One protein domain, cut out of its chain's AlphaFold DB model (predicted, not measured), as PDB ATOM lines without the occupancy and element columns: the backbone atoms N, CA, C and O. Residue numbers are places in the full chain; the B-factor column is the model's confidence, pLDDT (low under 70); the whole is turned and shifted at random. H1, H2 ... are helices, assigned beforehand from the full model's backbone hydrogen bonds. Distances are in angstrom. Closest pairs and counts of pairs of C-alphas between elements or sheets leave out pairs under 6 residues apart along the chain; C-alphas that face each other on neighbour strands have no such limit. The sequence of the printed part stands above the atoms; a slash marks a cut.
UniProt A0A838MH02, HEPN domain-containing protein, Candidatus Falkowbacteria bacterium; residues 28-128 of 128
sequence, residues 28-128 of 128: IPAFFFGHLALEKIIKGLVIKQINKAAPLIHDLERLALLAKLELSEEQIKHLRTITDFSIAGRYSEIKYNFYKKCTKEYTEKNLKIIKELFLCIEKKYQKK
ATOM      1  N   ILE A  28     202.714 236.443 263.114       75.38
ATOM      2  CA  ILE A  28     203.741 235.519 263.616       75.38
ATOM      3  C   ILE A  28     204.918 236.272 264.255       75.38
ATOM      4  O   ILE A  28     205.284 235.924 265.382       75.38
ATOM      5  N   PRO A  29     205.486 237.317 263.617       80.19
ATOM      6  CA  PRO A  29     206.499 238.145 264.259       80.19
ATOM      7  C   PRO A  29     206.035 238.717 265.602       80.19
ATOM      8  O   PRO A  29     206.790 238.670 266.568       80.19
ATOM      9  N   ALA A  30     204.788 239.190 265.703       84.56
ATOM     10  CA  ALA A  30     204.263 239.757 266.945       84.56
ATOM     11  C   ALA A  30     204.274 238.747 268.109       84.56
ATOM     12  O   ALA A  30     204.700 239.085 269.214       84.56
ATOM     13  N   PHE A  31     203.882 237.492 267.865       87.38
ATOM     14  CA  PHE A  31     203.974 236.440 268.882       87.38
ATOM     15  C   PHE A  31     205.410 236.090 269.252       87.38
ATOM     16  O   PHE A  31     205.703 235.895 270.431       87.38
ATOM     17  N   PHE A  32     206.308 236.045 268.271       86.56
ATOM     18  CA  PHE A  32     207.722 235.783 268.519       86.56
ATOM     19  C   PHE A  32     208.358 236.874 269.392       86.56
ATOM     20  O   PHE A  32     209.021 236.567 270.381       86.56
ATOM     21  N   PHE A  33     208.094 238.150 269.102       89.31
ATOM     22  CA  PHE A  33     208.570 239.254 269.940       89.31
ATOM     23  C   PHE A  33     207.940 239.244 271.335       89.31
ATOM     24  O   PHE A  33     208.634 239.503 272.316       89.31
ATOM     25  N   GLY A  34     206.655 238.890 271.440       91.69
ATOM     26  CA  GLY A  34     205.986 238.703 272.726       91.69
ATOM     27  C   GLY A  34     206.642 237.614 273.580       91.69
ATOM     28  O   GLY A  34     206.903 237.825 274.763       91.69
ATOM     29  N   HIS A  35     206.982 236.480 272.963       92.81
ATOM     30  CA  HIS A  35     207.745 235.416 273.608       92.81
ATOM     31  C   HIS A  35     209.126 235.902 274.068       92.81
ATOM     32  O   HIS A  35     209.468 235.722 275.233       92.81
ATOM     33  N   LEU A  36     209.893 236.574 273.200       92.56
ATOM     34  CA  LEU A  36     211.218 237.097 273.551       92.56
ATOM     35  C   LEU A  36     211.174 238.114 274.701       92.56
ATOM     36  O   LEU A  36     212.079 238.137 275.534       92.56
ATOM     37  N   ALA A  37     210.145 238.961 274.753       94.38
ATOM     38  CA  ALA A  37     209.967 239.922 275.839       94.38
ATOM     39  C   ALA A  37     209.764 239.211 277.186       94.38
ATOM     40  O   ALA A  37     210.444 239.537 278.162       94.38
ATOM     41  N   LEU A  38     208.886 238.200 277.220       95.56
ATOM     42  CA  LEU A  38     208.670 237.360 278.401       95.56
ATOM     43  C   LEU A  38     209.930 236.567 278.773       95.56
ATOM     44  O   LEU A  38     210.304 236.514 279.941       95.56
ATOM     45  N   GLU A  39     210.631 236.003 277.792       94.94
ATOM     46  CA  GLU A  39     211.865 235.252 278.026       94.94
ATOM     47  C   GLU A  39     212.919 236.125 278.721       94.94
ATOM     48  O   GLU A  39     213.495 235.720 279.730       94.94
ATOM     49  N   LYS A  40     213.137 237.349 278.225       93.62
ATOM     50  CA  LYS A  40     214.128 238.277 278.786       93.62
ATOM     51  C   LYS A  40     213.813 238.665 280.226       93.62
ATOM     52  O   LYS A  40     214.708 238.609 281.069       93.62
ATOM     53  N   ILE A  41     212.565 239.033 280.525       94.88
ATOM     54  CA  ILE A  41     212.201 239.461 281.883       94.88
ATOM     55  C   ILE A  41     212.281 238.299 282.882       94.88
ATOM     56  O   ILE A  41     212.815 238.469 283.979       94.88
ATOM     57  N   ILE A  42     211.852 237.092 282.491       94.69
ATOM     58  CA  ILE A  42     211.955 235.913 283.359       94.69
ATOM     59  C   ILE A  42     213.423 235.518 283.547       94.69
ATOM     60  O   ILE A  42     213.831 235.241 284.671       94.69
ATOM     61  N   LYS A  43     214.263 235.557 282.503       94.31
ATOM     62  CA  LYS A  43     215.710 235.308 282.645       94.31
ATOM     63  C   LYS A  43     216.386 236.316 283.574       94.31
ATOM     64  O   LYS A  43     217.239 235.912 284.360       94.31
ATOM     65  N   GLY A  44     215.971 237.582 283.546       92.81
ATOM     66  CA  GLY A  44     216.406 238.584 284.522       92.81
ATOM     67  C   GLY A  44     216.087 238.168 285.963       92.81
ATOM     68  O   GLY A  44     216.958 238.224 286.831       92.81
ATOM     69  N   LEU A  45     214.872 237.664 286.212       92.06
ATOM     70  CA  LEU A  45     214.492 237.117 287.520       92.06
ATOM     71  C   LEU A  45     215.293 235.878 287.904       92.06
ATOM     72  O   LEU A  45     215.688 235.758 289.060       92.06
ATOM     73  N   VAL A  46     215.533 234.963 286.960       93.25
ATOM     74  CA  VAL A  46     216.362 233.777 287.204       93.25
ATOM     75  C   VAL A  46     217.740 234.219 287.676       93.25
ATOM     76  O   VAL A  46     218.152 233.797 288.748       93.25
ATOM     77  N   ILE A  47     218.411 235.117 286.944       92.31
ATOM     78  CA  ILE A  47     219.743 235.627 287.310       92.31
ATOM     79  C   ILE A  47     219.720 236.236 288.711       92.31
ATOM     80  O   ILE A  47     220.563 235.887 289.534       92.31
ATOM     81  N   LYS A  48     218.720 237.070 289.019       87.94
ATOM     82  CA  LYS A  48     218.547 237.660 290.356       87.94
ATOM     83  C   LYS A  48     218.335 236.601 291.447       87.94
ATOM     84  O   LYS A  48     218.764 236.791 292.579       87.94
ATOM     85  N   GLN A  49     217.691 235.483 291.116       88.31
ATOM     86  CA  GLN A  49     217.364 234.409 292.052       88.31
ATOM     87  C   GLN A  49     218.515 233.415 292.286       88.31
ATOM     88  O   GLN A  49     218.636 232.907 293.400       88.31
ATOM     89  N   ILE A  50     219.312 233.101 291.256       88.12
ATOM     90  CA  ILE A  50     220.388 232.089 291.315       88.12
ATOM     91  C   ILE A  50     221.801 232.691 291.352       88.12
ATOM     92  O   ILE A  50     222.767 231.952 291.527       88.12
ATOM     93  N   ASN A  51     221.924 234.007 291.161       85.38
ATOM     94  CA  ASN A  51     223.175 234.769 291.082       85.38
ATOM     95  C   ASN A  51     224.203 234.194 290.083       85.38
ATOM     96  O   ASN A  51     225.414 234.231 290.292       85.38
ATOM     97  N   LYS A  52     223.696 233.603 288.998       86.06
ATOM     98  CA  LYS A  52     224.441 232.989 287.891       86.06
ATOM     99  C   LYS A  52     223.724 233.307 286.584       86.06
ATOM    100  O   LYS A  52     222.548 233.669 286.592       86.06
ATOM    101  N   ALA A  53     224.420 233.143 285.461       85.62
ATOM    102  CA  ALA A  53     223.815 233.300 284.143       85.62
ATOM    103  C   ALA A  53     222.580 232.393 283.995       85.62
ATOM    104  O   ALA A  53     222.607 231.222 284.384       85.62
ATOM    105  N   ALA A  54     221.496 232.938 283.434       89.12
ATOM    106  CA  ALA A  54     220.301 232.153 283.158       89.12
ATOM    107  C   ALA A  54     220.621 231.027 282.159       89.12
ATOM    108  O   ALA A  54     221.389 231.245 281.217       89.12
ATOM    109  N   PRO A  55     220.016 229.838 282.314       87.69
ATOM    110  CA  PRO A  55     220.234 228.741 281.387       87.69
ATOM    111  C   PRO A  55     219.757 229.094 279.973       87.69
ATOM    112  O   PRO A  55     218.798 229.851 279.780       87.69
ATOM    113  N   LEU A  56     220.407 228.493 278.973       88.12
ATOM    114  CA  LEU A  56     220.081 228.633 277.550       88.12
ATOM    115  C   LEU A  56     218.843 227.804 277.171       88.12
ATOM    116  O   LEU A  56     218.870 226.973 276.269       88.12
ATOM    117  N   ILE A  57     217.747 228.020 277.896       89.12
ATOM    118  CA  ILE A  57     216.435 227.437 277.625       89.12
ATOM    119  C   ILE A  57     215.475 228.540 277.163       89.12
ATOM    120  O   ILE A  57     215.612 229.696 277.572       89.12
ATOM    121  N   HIS A  58     214.513 228.173 276.318       88.31
ATOM    122  CA  HIS A  58     213.449 229.060 275.818       88.31
ATOM    123  C   HIS A  58     212.069 228.698 276.382       88.31
ATOM    124  O   HIS A  58     211.075 229.351 276.088       88.31
ATOM    125  N   ASP A  59     211.994 227.637 277.184       92.75
ATOM    126  CA  ASP A  59     210.765 227.205 277.834       92.75
ATOM    127  C   ASP A  59     210.409 228.182 278.961       92.75
ATOM    128  O   ASP A  59     211.099 228.258 279.983       92.75
ATOM    129  N   LEU A  60     209.343 228.956 278.745       94.50
ATOM    130  CA  LEU A  60     208.927 230.006 279.669       94.50
ATOM    131  C   LEU A  60     208.432 229.451 281.010       94.50
ATOM    132  O   LEU A  60     208.626 230.103 282.034       94.50
ATOM    133  N   GLU A  61     207.826 228.262 281.034       95.38
ATOM    134  CA  GLU A  61     207.401 227.624 282.282       95.38
ATOM    135  C   GLU A  61     208.619 227.202 283.102       95.38
ATOM    136  O   GLU A  61     208.722 227.539 284.283       95.38
ATOM    137  N   ARG A  62     209.579 226.514 282.478       93.38
ATOM    138  CA  ARG A  62     210.813 226.105 283.163       93.38
ATOM    139  C   ARG A  62     211.593 227.309 283.681       93.38
ATOM    140  O   ARG A  62     212.088 227.276 284.805       93.38
ATOM    141  N   LEU A  63     211.673 228.387 282.899       94.62
ATOM    142  CA  LEU A  63     212.274 229.644 283.349       94.62
ATOM    143  C   LEU A  63     211.513 230.246 284.538       94.62
ATOM    144  O   LEU A  63     212.147 230.711 285.485       94.62
ATOM    145  N   ALA A  64     210.177 230.213 284.529       93.50
ATOM    146  CA  ALA A  64     209.367 230.721 285.633       93.50
ATOM    147  C   ALA A  64     209.579 229.919 286.927       93.50
ATOM    148  O   ALA A  64     209.708 230.515 288.000       93.50
ATOM    149  N   LEU A  65     209.703 228.593 286.825       93.31
ATOM    150  CA  LEU A  65     210.041 227.720 287.953       93.31
ATOM    151  C   LEU A  65     211.421 228.062 288.535       93.31
ATOM    152  O   LEU A  65     211.557 228.234 289.746       93.31
ATOM    153  N   LEU A  66     212.435 228.242 287.682       92.38
ATOM    154  CA  LEU A  66     213.781 228.642 288.112       92.38
ATOM    155  C   LEU A  66     213.805 230.030 288.767       92.38
ATOM    156  O   LEU A  66     214.548 230.258 289.721       92.38
ATOM    157  N   ALA A  67     212.969 230.950 288.287       91.62
ATOM    158  CA  ALA A  67     212.790 232.279 288.866       91.62
ATOM    159  C   ALA A  67     212.008 232.264 290.197       91.62
ATOM    160  O   ALA A  67     211.866 233.316 290.835       91.62
ATOM    161  N   LYS A  68     211.493 231.093 290.614       91.94
ATOM    162  CA  LYS A  68     210.565 230.923 291.742       91.94
ATOM    163  C   LYS A  68     209.388 231.898 291.644       91.94
ATOM    164  O   LYS A  68     209.068 232.608 292.599       91.94
ATOM    165  N   LEU A  69     208.812 232.008 290.446       91.38
ATOM    166  CA  LEU A  69     207.624 232.814 290.212       91.38
ATOM    167  C   LEU A  69     206.381 232.050 290.665       91.38
ATOM    168  O   LEU A  69     206.061 230.993 290.136       91.38
ATOM    169  N   GLU A  70     205.641 232.635 291.600       91.06
ATOM    170  CA  GLU A  70     204.296 232.175 291.943       91.06
ATOM    171  C   GLU A  70     203.321 232.652 290.863       91.06
ATOM    172  O   GLU A  70     202.967 233.837 290.820       91.06
ATOM    173  N   LEU A  71     202.943 231.745 289.966       92.88
ATOM    174  CA  LEU A  71     201.982 231.963 288.888       92.88
ATOM    175  C   LEU A  71     200.790 231.023 289.070       92.88
ATOM    176  O   LEU A  71     200.945 229.922 289.595       92.88
ATOM    177  N   SER A  72     199.609 231.440 288.612       95.31
ATOM    178  CA  SER A  72     198.450 230.545 288.574       95.31
ATOM    179  C   SER A  72     198.622 229.460 287.505       95.31
ATOM    180  O   SER A  72     199.365 229.630 286.535       95.31
ATOM    181  N   GLU A  73     197.884 228.356 287.634       94.69
ATOM    182  CA  GLU A  73     197.871 227.286 286.625       94.69
ATOM    183  C   GLU A  73     197.497 227.805 285.228       94.69
ATOM    184  O   GLU A  73     198.077 227.401 284.219       94.69
ATOM    185  N   GLU A  74     196.565 228.760 285.164       95.06
ATOM    186  CA  GLU A  74     196.165 229.412 283.918       95.06
ATOM    187  C   GLU A  74     197.322 230.208 283.295       95.06
ATOM    188  O   GLU A  74     197.592 230.084 282.098       95.06
ATOM    189  N   GLN A  75     198.070 230.964 284.101       95.00
ATOM    190  CA  GLN A  75     199.250 231.693 283.632       95.00
ATOM    191  C   GLN A  75     200.334 230.742 283.113       95.00
ATOM    192  O   GLN A  75     200.913 230.998 282.056       95.00
ATOM    193  N   ILE A  76     200.569 229.617 283.793       95.06
ATOM    194  CA  ILE A  76     201.513 228.584 283.342       95.06
ATOM    195  C   ILE A  76     201.069 227.998 281.996       95.06
ATOM    196  O   ILE A  76     201.869 227.890 281.063       95.06
ATOM    197  N   LYS A  77     199.776 227.691 281.841       95.00
ATOM    198  CA  LYS A  77     199.212 227.213 280.572       95.00
ATOM    199  C   LYS A  77     199.413 228.223 279.440       95.00
ATOM    200  O   LYS A  77     199.723 227.835 278.309       95.00
ATOM    201  N   HIS A  78     199.277 229.515 279.730       95.12
ATOM    202  CA  HIS A  78     199.568 230.568 278.764       95.12
ATOM    203  C   HIS A  78     201.054 230.635 278.394       95.12
ATOM    204  O   HIS A  78     201.359 230.726 277.207       95.12
ATOM    205  N   LEU A  79     201.978 230.510 279.353       94.38
ATOM    206  CA  LEU A  79     203.419 230.466 279.070       94.38
ATOM    207  C   LEU A  79     203.800 229.291 278.155       94.38
ATOM    208  O   LEU A  79     204.578 229.483 277.215       94.38
ATOM    209  N   ARG A  80     203.209 228.107 278.366       92.94
ATOM    210  CA  ARG A  80     203.369 226.951 277.464       92.94
ATOM    211  C   ARG A  80     202.886 227.279 276.053       92.94
ATOM    212  O   ARG A  80     203.642 227.170 275.095       92.94
ATOM    213  N   THR A  81     201.667 227.808 275.949       90.75
ATOM    214  CA  THR A  81     201.055 228.196 274.667       90.75
ATOM    215  C   THR A  81     201.917 229.215 273.904       90.75
ATOM    216  O   THR A  81     202.123 229.091 272.700       90.75
ATOM    217  N   ILE A  82     202.471 230.211 274.600       91.00
ATOM    218  CA  ILE A  82     203.345 231.231 274.001       91.00
ATOM    219  C   ILE A  82     204.692 230.632 273.566       91.00
ATOM    220  O   ILE A  82     205.252 231.038 272.546       91.00
ATOM    221  N   THR A  83     205.216 229.654 274.308       89.69
ATOM    222  CA  THR A  83     206.427 228.911 273.923       89.69
ATOM    223  C   THR A  83     206.203 228.136 272.622       89.69
ATOM    224  O   THR A  83     207.044 228.198 271.721       89.69
ATOM    225  N   ASP A  84     205.033 227.515 272.456       85.50
ATOM    226  CA  ASP A  84     204.668 226.811 271.220       85.50
ATOM    227  C   ASP A  84     204.630 227.755 270.010       85.50
ATOM    228  O   ASP A  84     205.058 227.385 268.914       85.50
ATOM    229  N   PHE A  85     204.191 229.007 270.192       79.81
ATOM    230  CA  PHE A  85     204.178 230.010 269.119       79.81
ATOM    231  C   PHE A  85     205.589 230.327 268.604       79.81
ATOM    232  O   PHE A  85     205.799 230.467 267.397       79.81
ATOM    233  N   SER A  86     206.572 230.394 269.507       76.69
ATOM    234  CA  SER A  86     207.987 230.607 269.171       76.69
ATOM    235  C   SER A  86     208.580 229.440 268.370       76.69
ATOM    236  O   SER A  86     209.437 229.631 267.505       76.69
ATOM    237  N   ILE A  87     208.110 228.213 268.610       73.69
ATOM    238  CA  ILE A  87     208.496 227.024 267.833       73.69
ATOM    239  C   ILE A  87     207.808 227.045 266.460       73.69
ATOM    240  O   ILE A  87     208.468 226.874 265.434       73.69
ATOM    241  N   ALA A  88     206.506 227.336 266.419       70.62
ATOM    242  CA  ALA A  88     205.718 227.384 265.186       70.62
ATOM    243  C   ALA A  88     206.191 228.462 264.195       70.62
ATOM    244  O   ALA A  88     206.095 228.274 262.983       70.62
ATOM    245  N   GLY A  89     206.745 229.575 264.688       64.75
ATOM    246  CA  GLY A  89     207.350 230.605 263.842       64.75
ATOM    247  C   GLY A  89     208.630 230.157 263.122       64.75
ATOM    248  O   GLY A  89     208.964 230.731 262.084       64.75
ATOM    249  N   ARG A  90     209.324 229.130 263.642       67.56
ATOM    250  CA  ARG A  90     210.646 228.675 263.170       67.56
ATOM    251  C   ARG A  90     210.602 227.492 262.196       67.56
ATOM    252  O   ARG A  90     211.504 227.383 261.373       67.56
ATOM    253  N   TYR A  91     209.563 226.651 262.229       66.75
ATOM    254  CA  TYR A  91     209.458 225.453 261.378       66.75
ATOM    255  C   TYR A  91     208.289 225.541 260.392       66.75
ATOM    256  O   TYR A  91     207.134 225.637 260.802       66.75
ATOM    257  N   SER A  92     208.583 225.470 259.089       59.25
ATOM    258  CA  SER A  92     207.634 225.655 257.974       59.25
ATOM    259  C   SER A  92     206.418 224.717 258.005       59.25
ATOM    260  O   SER A  92     205.314 225.143 257.665       59.25
ATOM    261  N   GLU A  93     206.589 223.472 258.443       60.06
ATOM    262  CA  GLU A  93     205.518 222.464 258.497       60.06
ATOM    263  C   GLU A  93     204.503 222.757 259.613       60.06
ATOM    264  O   GLU A  93     203.287 222.701 259.415       60.06
ATOM    265  N   ILE A  94     205.001 223.176 260.778       60.69
ATOM    266  CA  ILE A  94     204.182 223.596 261.925       60.69
ATOM    267  C   ILE A  94     203.492 224.931 261.610       60.69
ATOM    268  O   ILE A  94     202.330 225.148 261.967       60.69
ATOM    269  N   LYS A  95     204.183 225.796 260.862       63.88
ATOM    270  CA  LYS A  95     203.722 227.114 260.424       63.88
ATOM    271  C   LYS A  95     202.382 227.048 259.689       63.88
ATOM    272  O   LYS A  95     201.512 227.868 259.962       63.88
ATOM    273  N   TYR A  96     202.162 226.058 258.818       66.25
ATOM    274  CA  TYR A  96     200.915 225.944 258.045       66.25
ATOM    275  C   TYR A  96     199.687 225.634 258.913       66.25
ATOM    276  O   TYR A  96     198.646 226.286 258.788       66.25
ATOM    277  N   ASN A  97     199.803 224.677 259.836       68.62
ATOM    278  CA  ASN A  97     198.711 224.349 260.756       68.62
ATOM    279  C   ASN A  97     198.483 225.456 261.788       68.62
ATOM    280  O   ASN A  97     197.345 225.703 262.193       68.62
ATOM    281  N   PHE A  98     199.547 226.158 262.175       70.31
ATOM    282  CA  PHE A  98     199.455 227.328 263.035       70.31
ATOM    283  C   PHE A  98     198.755 228.502 262.335       70.31
ATOM    284  O   PHE A  98     197.860 229.114 262.914       70.31
ATOM    285  N   TYR A  99     199.044 228.739 261.052       68.56
ATOM    286  CA  TYR A  99     198.379 229.770 260.252       68.56
ATOM    287  C   TYR A  99     196.864 229.602 260.180       68.56
ATOM    288  O   TYR A  99     196.143 230.595 260.222       68.56
ATOM    289  N   LYS A 100     196.363 228.363 260.130       70.62
ATOM    290  CA  LYS A 100     194.914 228.107 260.158       70.62
ATOM    291  C   LYS A 100     194.255 228.524 261.476       70.62
ATOM    292  O   LYS A 100     193.061 228.797 261.486       70.62
ATOM    293  N   LYS A 101     195.015 228.569 262.575       73.31
ATOM    294  CA  LYS A 101     194.532 228.979 263.903       73.31
ATOM    295  C   LYS A 101     194.658 230.486 264.141       73.31
ATOM    296  O   LYS A 101     193.914 231.026 264.955       73.31
ATOM    297  N   CYS A 102     195.570 231.170 263.446       74.38
ATOM    298  CA  CYS A 102     195.790 232.612 263.573       74.38
ATOM    299  C   CYS A 102     194.672 233.431 262.908       74.38
ATOM    300  O   CYS A 102     194.868 234.036 261.855       74.38
ATOM    301  N   THR A 103     193.496 233.477 263.535       82.06
ATOM    302  CA  THR A 103     192.484 234.493 263.216       82.06
ATOM    303  C   THR A 103     192.853 235.833 263.855       82.06
ATOM    304  O   THR A 103     193.705 235.909 264.752       82.06
ATOM    305  N   LYS A 104     192.193 236.905 263.403       80.75
ATOM    306  CA  LYS A 104     192.311 238.230 264.019       80.75
ATOM    307  C   LYS A 104     191.979 238.172 265.512       80.75
ATOM    308  O   LYS A 104     192.814 238.584 266.314       80.75
ATOM    309  N   GLU A 105     190.843 237.573 265.885       85.31
ATOM    310  CA  GLU A 105     190.444 237.492 267.296       85.31
ATOM    311  C   GLU A 105     191.412 236.631 268.112       85.31
ATOM    312  O   GLU A 105     191.771 236.994 269.233       85.31
ATOM    313  N   TYR A 106     191.875 235.507 267.551       86.00
ATOM    314  CA  TYR A 106     192.850 234.649 268.225       86.00
ATOM    315  C   TYR A 106     194.136 235.418 268.531       86.00
ATOM    316  O   TYR A 106     194.691 235.303 269.624       86.00
ATOM    317  N   THR A 107     194.598 236.231 267.586       85.25
ATOM    318  CA  THR A 107     195.832 236.995 267.757       85.25
ATOM    319  C   THR A 107     195.683 238.120 268.758       85.25
ATOM    320  O   THR A 107     196.504 238.227 269.665       85.25
ATOM    321  N   GLU A 108     194.617 238.906 268.665       88.69
ATOM    322  CA  GLU A 108     194.340 239.979 269.624       88.69
ATOM    323  C   GLU A 108     194.205 239.434 271.052       88.69
ATOM    324  O   GLU A 108     194.803 239.981 271.982       88.69
ATOM    325  N   LYS A 109     193.513 238.300 271.222       91.88
ATOM    326  CA  LYS A 109     193.390 237.616 272.515       91.88
ATOM    327  C   LYS A 109     194.754 237.216 273.078       91.88
ATOM    328  O   LYS A 109     195.048 237.505 274.235       91.88
ATOM    329  N   ASN A 110     195.589 236.557 272.279       90.94
ATOM    330  CA  ASN A 110     196.890 236.081 272.747       90.94
ATOM    331  C   ASN A 110     197.879 237.230 272.999       90.94
ATOM    332  O   ASN A 110     198.629 237.175 273.969       90.94
ATOM    333  N   LEU A 111     197.852 238.301 272.199       91.44
ATOM    334  CA  LEU A 111     198.660 239.499 272.461       91.44
ATOM    335  C   LEU A 111     198.248 240.192 273.764       91.44
ATOM    336  O   LEU A 111     199.112 240.642 274.517       91.44
ATOM    337  N   LYS A 112     196.945 240.234 274.066       94.69
ATOM    338  CA  LYS A 112     196.447 240.735 275.351       94.69
ATOM    339  C   LYS A 112     196.975 239.896 276.520       94.69
ATOM    340  O   LYS A 112     197.513 240.467 277.462       94.69
ATOM    341  N   ILE A 113     196.919 238.567 276.411       95.69
ATOM    342  CA  ILE A 113     197.461 237.642 277.423       95.69
ATOM    343  C   ILE A 113     198.968 237.859 277.629       95.69
ATOM    344  O   ILE A 113     199.423 237.973 278.765       95.69
ATOM    345  N   ILE A 114     199.747 237.965 276.545       95.19
ATOM    346  CA  ILE A 114     201.194 238.235 276.613       95.19
ATOM    347  C   ILE A 114     201.461 239.535 277.378       95.19
ATOM    348  O   ILE A 114     202.318 239.568 278.262       95.19
ATOM    349  N   LYS A 115     200.708 240.598 277.070       95.44
ATOM    350  CA  LYS A 115     200.830 241.893 277.747       95.44
ATOM    351  C   LYS A 115     200.503 241.788 279.239       95.44
ATOM    352  O   LYS A 115     201.246 242.313 280.062       95.44
ATOM    353  N   GLU A 116     199.412 241.118 279.596       96.38
ATOM    354  CA  GLU A 116     198.991 240.940 280.991       96.38
ATOM    355  C   GLU A 116     200.011 240.129 281.799       96.38
ATOM    356  O   GLU A 116     200.363 240.519 282.914       96.38
ATOM    357  N   LEU A 117     200.551 239.054 281.217       96.06
ATOM    358  CA  LEU A 117     201.631 238.271 281.817       96.06
ATOM    359  C   LEU A 117     202.891 239.107 282.022       96.06
ATOM    360  O   LEU A 117     203.466 239.071 283.108       96.06
ATOM    361  N   PHE A 118     203.297 239.883 281.015       95.44
ATOM    362  CA  PHE A 118     204.477 240.738 281.113       95.44
ATOM    363  C   PHE A 118     204.345 241.723 282.279       95.44
ATOM    364  O   PHE A 118     205.217 241.766 283.142       95.44
ATOM    365  N   LEU A 119     203.215 242.432 282.367       94.94
ATOM    366  CA  LEU A 119     202.944 243.370 283.460       94.94
ATOM    367  C   LEU A 119     202.888 242.675 284.829       94.94
ATOM    368  O   LEU A 119     203.329 243.233 285.833       94.94
ATOM    369  N   CYS A 120     202.341 241.458 284.900       93.62
ATOM    370  CA  CYS A 120     202.312 240.678 286.136       93.62
ATOM    371  C   CYS A 120     203.729 240.320 286.611       93.62
ATOM    372  O   CYS A 120     204.059 240.501 287.786       93.62
ATOM    373  N   ILE A 121     204.577 239.851 285.693       92.94
ATOM    374  CA  ILE A 121     205.961 239.455 285.978       92.94
ATOM    375  C   ILE A 121     206.819 240.683 286.306       92.94
ATOM    376  O   ILE A 121     207.595 240.644 287.257       92.94
ATOM    377  N   GLU A 122     206.631 241.796 285.601       92.75
ATOM    378  CA  GLU A 122     207.315 243.066 285.865       92.75
ATOM    379  C   GLU A 122     207.022 243.597 287.270       92.75
ATOM    380  O   GLU A 122     207.941 243.947 288.012       92.75
ATOM    381  N   LYS A 123     205.757 243.559 287.702       91.00
ATOM    382  CA  LYS A 123     205.391 243.918 289.079       91.00
ATOM    383  C   LYS A 123     206.089 243.038 290.117       91.00
ATOM    384  O   LYS A 123     206.424 243.520 291.195       91.00
ATOM    385  N   LYS A 124     206.305 241.752 289.821       85.88
ATOM    386  CA  LYS A 124     207.062 240.838 290.696       85.88
ATOM    387  C   LYS A 124     208.570 241.120 290.650       85.88
ATOM    388  O   LYS A 124     209.233 240.951 291.667       85.88
ATOM    389  N   TYR A 125     209.094 241.591 289.516       81.75
ATOM    390  CA  TYR A 125     210.491 242.006 289.354       81.75
ATOM    391  C   TYR A 125     210.850 243.227 290.201       81.75
ATOM    392  O   TYR A 125     211.892 243.220 290.847       81.75
ATOM    393  N   GLN A 126     209.979 244.238 290.235       76.94
ATOM    394  CA  GLN A 126     210.202 245.474 290.999       76.94
ATOM    395  C   GLN A 126     210.068 245.296 292.521       76.94
ATOM    396  O   GLN A 126     210.585 246.111 293.276       76.94
ATOM    397  N   LYS A 127     209.343 244.264 292.975       62.31
ATOM    398  CA  LYS A 127     209.108 243.990 294.405       62.31
ATOM    399  C   LYS A 127     210.192 243.138 295.071       62.31
ATOM    400  O   LYS A 127     210.272 243.139 296.296       62.31
ATOM    401  N   LYS A 128     210.953 242.368 294.291       55.31
ATOM    402  CA  LYS A 128     212.152 241.650 294.753       55.31
ATOM    403  C   LYS A 128     213.359 242.567 294.650       55.31
ATOM    404  O   LYS A 128     214.432 242.219 295.176       55.31
TER     405      LYS A 128
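Overview. This is residues 28 to 128 of the 128 residues of the protein "HEPN domain-containing protein" of Candidatus Falkowbacteria bacterium (UniProt A0A838MH02). Two long helices, H1 and H5, lie side by side; H2 packs along H1, H3 crosses the pair steeply, and H4 sits at one end. The 101 printed residues have five named helices, H1 to H5, and no named strand: all helix, compact, radius of gyration of the C-alphas 13.8 A, spans 41 by 24 by 21 A.

Along the chain. H1, residues 28 to 50, 32.5 A long, begins at C-alpha 28 (203.741, 235.519, 263.616). H2 is residues 60 to 66, H3 73 to 88, 22.8 A, and H4 92 to 101. H5, residues 104 to 127, 35.2 A, ends at C-alpha 127 (209.108, 243.990, 294.405).

Arrangement. H1 touches H5 at a shallow tilt of 17 degrees, the same way; the closest C-alphas, Leu 38 and Phe 118, are 6.0 A apart. H1 touches H2, closest C-alphas Val 46 and Leu 66, 5.8 A. Residues 82 to 86 of H3 touch residues 28 to 35 of H1 at a steep tilt of 57 degrees, closest C-alphas Ser 86 and Phe 32, 5.2 A. H4 and H1 are apart. Every O i to N i+4 pair is within hydrogen-bond range in H1, H2, H3 and H5; in H4, 4 of 6.

Size, cuts and confidence. The farthest C-alphas, Asn 51 and Lys 100, are 42.4 A apart. The printed part has no cut and no long link. pLDDT is under 70 at residues 89 to 97, 99, and 127 to 128.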